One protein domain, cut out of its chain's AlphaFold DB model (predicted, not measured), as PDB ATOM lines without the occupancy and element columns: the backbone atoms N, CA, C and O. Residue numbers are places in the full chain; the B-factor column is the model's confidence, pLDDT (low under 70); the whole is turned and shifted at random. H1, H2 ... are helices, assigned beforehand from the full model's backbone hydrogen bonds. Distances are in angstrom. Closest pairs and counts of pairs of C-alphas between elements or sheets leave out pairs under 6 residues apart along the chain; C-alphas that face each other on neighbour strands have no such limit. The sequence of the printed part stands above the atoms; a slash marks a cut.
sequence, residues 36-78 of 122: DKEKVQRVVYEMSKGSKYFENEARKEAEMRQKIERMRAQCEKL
ATOM      1  N   ASP A  36      28.296  53.527 -32.789       83.88
ATOM      2  CA  ASP A  36      29.598  54.190 -32.692       83.88
ATOM      3  C   ASP A  36      30.457  53.535 -31.597       83.88
ATOM      4  O   ASP A  36      30.362  53.836 -30.402       83.88
ATOM      5  N   LYS A  37      31.304  52.606 -32.040       80.50
ATOM      6  CA  LYS A  37      32.178  51.790 -31.191       80.50
ATOM      7  C   LYS A  37      33.172  52.634 -30.404       80.50
ATOM      8  O   LYS A  37      33.452  52.308 -29.254       80.50
ATOM      9  N   GLU A  38      33.688  53.713 -30.993       82.31
ATOM     10  CA  GLU A  38      34.696  54.542 -30.333       82.31
ATOM     11  C   GLU A  38      34.073  55.321 -29.174       82.31
ATOM     12  O   GLU A  38      34.632  55.363 -28.075       82.31
ATOM     13  N   LYS A  39      32.887  55.896 -29.393       85.69
ATOM     14  CA  LYS A  39      32.158  56.600 -28.337       85.69
ATOM     15  C   LYS A  39      31.785  55.658 -27.195       85.69
ATOM     16  O   LYS A  39      31.979  56.015 -26.034       85.69
ATOM     17  N   VAL A  40      31.294  54.459 -27.509       83.94
ATOM     18  CA  VAL A  40      30.951  53.453 -26.492       83.94
ATOM     19  C   VAL A  40      32.187  53.037 -25.694       83.94
ATOM     20  O   VAL A  40      32.141  53.056 -24.467       83.94
ATOM     21  N   GLN A  41      33.305  52.733 -26.359       85.31
ATOM     22  CA  GLN A  41      34.557  52.376 -25.683       85.31
ATOM     23  C   GLN A  41      35.062  53.497 -24.776       85.31
ATOM     24  O   GLN A  41      35.438  53.230 -23.638       85.31
ATOM     25  N   ARG A  42      35.016  54.751 -25.239       86.06
ATOM     26  CA  ARG A  42      35.427  55.907 -24.437       86.06
ATOM     27  C   ARG A  42      34.565  56.067 -23.189       86.06
ATOM     28  O   ARG A  42      35.104  56.208 -22.100       86.06
ATOM     29  N   VAL A  43      33.240  56.008 -23.330       87.38
ATOM     30  CA  VAL A  43      32.317  56.130 -22.190       87.38
ATOM     31  C   VAL A  43      32.541  54.998 -21.191       87.38
ATOM     32  O   VAL A  43      32.670  55.252 -20.000       87.38
ATOM     33  N   VAL A  44      32.639  53.754 -21.663       85.12
ATOM     34  CA  VAL A  44      32.894  52.594 -20.799       85.12
ATOM     35  C   VAL A  44      34.235  52.725 -20.077       85.12
ATOM     36  O   VAL A  44      34.300  52.458 -18.880       85.12
ATOM     37  N   TYR A  45      35.284  53.155 -20.777       87.19
ATOM     38  CA  TYR A  45      36.605  53.368 -20.196       87.19
ATOM     39  C   TYR A  45      36.570  54.423 -19.086       87.19
ATOM     40  O   TYR A  45      36.984  54.135 -17.965       87.19
ATOM     41  N   GLU A  46      36.017  55.606 -19.362       87.12
ATOM     42  CA  GLU A  46      35.933  56.696 -18.380       87.12
ATOM     43  C   GLU A  46      35.092  56.304 -17.157       87.12
ATOM     44  O   GLU A  46      35.482  56.589 -16.028       87.12
ATOM     45  N   MET A  47      33.984  55.582 -17.359       86.25
ATOM     46  CA  MET A  47      33.128  55.107 -16.263       86.25
ATOM     47  C   MET A  47      33.757  53.969 -15.449       86.25
ATOM     48  O   MET A  47      33.413  53.783 -14.284       86.25
ATOM     49  N   SER A  48      34.652  53.182 -16.054       84.88
ATOM     50  CA  SER A  48      35.296  52.038 -15.393       84.88
ATOM     51  C   SER A  48      36.605  52.420 -14.700       84.88
ATOM     52  O   SER A  48      37.027  51.733 -13.763       84.88
ATOM     53  N   LYS A  49      37.256  53.498 -15.152       85.81
ATOM     54  CA  LYS A  49      38.525  54.013 -14.630       85.81
ATOM     55  C   LYS A  49      38.446  54.273 -13.124       85.81
ATOM     56  O   LYS A  49      37.485  54.840 -12.618       85.81
ATOM     57  N   GLY A  50      39.488  53.867 -12.401       84.62
ATOM     58  CA  GLY A  50      39.579  54.053 -10.947       84.62
ATOM     59  C   GLY A  50      38.782  53.039 -10.121       84.62
ATOM     60  O   GLY A  50      38.816  53.087  -8.895       84.62
ATOM     61  N   SER A  51      38.092  52.089 -10.760       90.25
ATOM     62  CA  SER A  51      37.527  50.937 -10.056       90.25
ATOM     63  C   SER A  51      38.596  49.873  -9.777       90.25
ATOM     64  O   SER A  51      39.520  49.670 -10.566       90.25
ATOM     65  N   LYS A  52      38.416  49.093  -8.702       90.62
ATOM     66  CA  LYS A  52      39.259  47.910  -8.421       90.62
ATOM     67  C   LYS A  52      39.248  46.891  -9.568       90.62
ATOM     68  O   LYS A  52      40.216  46.163  -9.767       90.62
ATOM     69  N   TYR A  53      38.145  46.823 -10.316       86.75
ATOM     70  CA  TYR A  53      38.036  45.959 -11.488       86.75
ATOM     71  C   TYR A  53      38.975  46.421 -12.609       86.75
ATOM     72  O   TYR A  53      39.673  45.595 -13.189       86.75
ATOM     73  N   PHE A  54      39.053  47.729 -12.859       87.62
ATOM     74  CA  PHE A  54      39.932  48.303 -13.877       87.62
ATOM     75  C   PHE A  54      41.412  48.003 -13.611       87.62
ATOM     76  O   PHE A  54      42.118  47.561 -14.513       87.62
ATOM     77  N   GLU A  55      41.867  48.154 -12.366       88.19
ATOM     78  CA  GLU A  55      43.238  47.799 -11.970       88.19
ATOM     79  C   GLU A  55      43.527  46.303 -12.161       88.19
ATOM     80  O   GLU A  55      44.590  45.914 -12.646       88.19
ATOM     81  N   ASN A  56      42.563  45.445 -11.816       90.19
ATOM     82  CA  ASN A  56      42.699  44.006 -11.990       90.19
ATOM     83  C   ASN A  56      42.763  43.597 -13.470       90.19
ATOM     84  O   ASN A  56      43.560  42.728 -13.820       90.19
ATOM     85  N   GLU A  57      41.953  44.211 -14.335       86.19
ATOM     86  CA  GLU A  57      42.007  43.973 -15.782       86.19
ATOM     87  C   GLU A  57      43.322  44.476 -16.387       86.19
ATOM     88  O   GLU A  57      43.943  43.742 -17.152       86.19
ATOM     89  N   ALA A  58      43.817  45.645 -15.971       86.50
ATOM     90  CA  ALA A  58      45.122  46.147 -16.407       86.50
ATOM     91  C   ALA A  58      46.267  45.194 -16.015       86.50
ATOM     92  O   ALA A  58      47.171  44.927 -16.809       86.50
ATOM     93  N   ARG A  59      46.210  44.610 -14.808       90.25
ATOM     94  CA  ARG A  59      47.174  43.587 -14.378       90.25
ATOM     95  C   ARG A  59      47.106  42.333 -15.253       90.25
ATOM     96  O   ARG A  59      48.147  41.850 -15.694       90.25
ATOM     97  N   LYS A  60      45.906  41.820 -15.535       90.19
ATOM     98  CA  LYS A  60      45.731  40.656 -16.423       90.19
ATOM     99  C   LYS A  60      46.234  40.939 -17.836       90.19
ATOM    100  O   LYS A  60      46.848  40.071 -18.448       90.19
ATOM    101  N   GLU A  61      45.992  42.139 -18.354       88.81
ATOM    102  CA  GLU A  61      46.485  42.554 -19.667       88.81
ATOM    103  C   GLU A  61      48.019  42.534 -19.711       88.81
ATOM    104  O   GLU A  61      48.601  41.979 -20.648       88.81
ATOM    105  N   ALA A  62      48.683  43.039 -18.667       89.50
ATOM    106  CA  ALA A  62      50.138  42.980 -18.548       89.50
ATOM    107  C   ALA A  62      50.665  41.532 -18.505       89.50
ATOM    108  O   ALA A  62      51.619  41.196 -19.210       89.50
ATOM    109  N   GLU A  63      50.024  40.650 -17.735       92.06
ATOM    110  CA  GLU A  63      50.372  39.222 -17.681       92.06
ATOM    111  C   GLU A  63      50.195  38.534 -19.045       92.06
ATOM    112  O   GLU A  63      51.067  37.780 -19.491       92.06
ATOM    113  N   MET A  64      49.096  38.818 -19.749       91.00
ATOM    114  CA  MET A  64      48.858  38.291 -21.094       91.00
ATOM    115  C   MET A  64      49.889  38.803 -22.096       91.00
ATOM    116  O   MET A  64      50.392  38.016 -22.900       91.00
ATOM    117  N   ARG A  65      50.253  40.087 -22.034       89.88
ATOM    118  CA  ARG A  65      51.285  40.666 -22.900       89.88
ATOM    119  C   ARG A  65      52.630  39.973 -22.701       89.88
ATOM    120  O   ARG A  65      53.231  39.540 -23.681       89.88
ATOM    121  N   GLN A  66      53.038  39.748 -21.451       94.19
ATOM    122  CA  GLN A  66      54.247  38.974 -21.158       94.19
ATOM    123  C   GLN A  66      54.165  37.547 -21.711       94.19
ATOM    124  O   GLN A  66      55.149  37.025 -22.231       94.19
ATOM    125  N   LYS A  67      53.004  36.888 -21.612       95.44
ATOM    126  CA  LYS A  67      52.818  35.543 -22.171       95.44
ATOM    127  C   LYS A  67      52.974  35.540 -23.692       95.44
ATOM    128  O   LYS A  67      53.637  34.652 -24.221       95.44
ATOM    129  N   ILE A  68      52.414  36.534 -24.382       94.06
ATOM    130  CA  ILE A  68      52.556  36.697 -25.836       94.06
ATOM    131  C   ILE A  68      54.026  36.897 -26.209       94.06
ATOM    132  O   ILE A  68      54.505  36.248 -27.133       94.06
ATOM    133  N   GLU A  69      54.754  37.745 -25.487       95.06
ATOM    134  CA  GLU A  69      56.181  37.987 -25.735       95.06
ATOM    135  C   GLU A  69      57.018  36.720 -25.529       95.06
ATOM    136  O   GLU A  69      57.827  36.371 -26.387       95.06
ATOM    137  N   ARG A  70      56.762  35.959 -24.455       94.62
ATOM    138  CA  ARG A  70      57.412  34.656 -24.234       94.62
ATOM    139  C   ARG A  70      57.127  33.683 -25.377       94.62
ATOM    140  O   ARG A  70      58.050  33.027 -25.848       94.62
ATOM    141  N   MET A  71      55.875  33.604 -25.833       93.06
ATOM    142  CA  MET A  71      55.500  32.745 -26.959       93.06
ATOM    143  C   MET A  71      56.181  33.183 -28.256       93.06
ATOM    144  O   MET A  71      56.699  32.336 -28.973       93.06
ATOM    145  N   ARG A  72      56.251  34.488 -28.545       92.69
ATOM    146  CA  ARG A  72      56.961  35.016 -29.722       92.69
ATOM    147  C   ARG A  72      58.447  34.675 -29.689       92.69
ATOM    148  O   ARG A  72      58.954  34.130 -30.660       92.69
ATOM    149  N   ALA A  73      59.106  34.881 -28.551       92.94
ATOM    150  CA  ALA A  73      60.511  34.522 -28.378       92.94
ATOM    151  C   ALA A  73      60.753  33.006 -28.519       92.94
ATOM    152  O   ALA A  73      61.811  32.583 -28.977       92.94
ATOM    153  N   GLN A  74      59.792  32.167 -28.122       89.19
ATOM    154  CA  GLN A  74      59.847  30.727 -28.385       89.19
ATOM    155  C   GLN A  74      59.659  30.414 -29.873       89.19
ATOM    156  O   GLN A  74      60.386  29.578 -30.402       89.19
ATOM    157  N   CYS A  75      58.738  31.097 -30.559       87.69
ATOM    158  CA  CYS A  75      58.530  30.938 -31.995       87.69
ATOM    159  C   CYS A  75      59.764  31.325 -32.817       87.69
ATOM    160  O   CYS A  75      60.086  30.631 -33.772       87.69
ATOM    161  N   GLU A  76      60.474  32.384 -32.435       89.31
ATOM    162  CA  GLU A  76      61.710  32.813 -33.107       89.31
ATOM    163  C   GLU A  76      62.863  31.816 -32.943       89.31
ATOM    164  O   GLU A  76      63.732  31.724 -33.807       89.31
ATOM    165  N   LYS A  77      62.874  31.051 -31.846       88.62
ATOM    166  CA  LYS A  77      63.886  30.016 -31.589       88.62
ATOM    167  C   LYS A  77      63.637  28.723 -32.361       88.62
ATOM    168  O   LYS A  77      64.558  27.917 -32.460       88.62
ATOM    169  N   LEU A  78      62.423  28.508 -32.873       87.50
ATOM    170  CA  LEU A  78      62.085  27.296 -33.614       87.50
ATOM    171  C   LEU A  78      62.790  27.296 -34.969       87.50
ATOM    172  O   LEU A  78      62.564  28.159 -35.817       87.50
TER     173      LEU A  78
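This is residues 36 to 78 of the 122 residues of an uncharacterized protein of Punica granatum (UniProt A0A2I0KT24). Two helices meet near their ends in an open, flat V: a short arm, H1, and a much longer one, H2, with a tight link at the corner. The arms spread away from that corner, and H2 makes most of the length. The printed part has 43 residues, with two named helices in the order H1, H2 and no named strand; the class is all helix. The whole is extended, with a radius of gyration of the C-alphas of 15.2 A and spans of 43 by 26 by 7 A.

H1 is residues 37 to 48, 16.1 A long from C-alpha 37 at (32.178, 51.790, -31.191) to C-alpha 48. H2 is residues 52 to 77, 38.3 A long, ending with C-alpha 77 at (63.886, 30.016, -31.589).

H1 and H2 are close but not clearly touching; their closest C-alphas, of Ser 48 and Phe 54, are 6.1 A apart. They run opposite ways at a steep tilt of 59 degrees. In H1 and H2 every O i to N i+4 pair is within hydrogen-bond range.

The C-alphas farthest apart, of Met 47 and Leu 78, are separated by 43.7 A. The printed part has no cut, and no printed residue is under 70 in pLDDT.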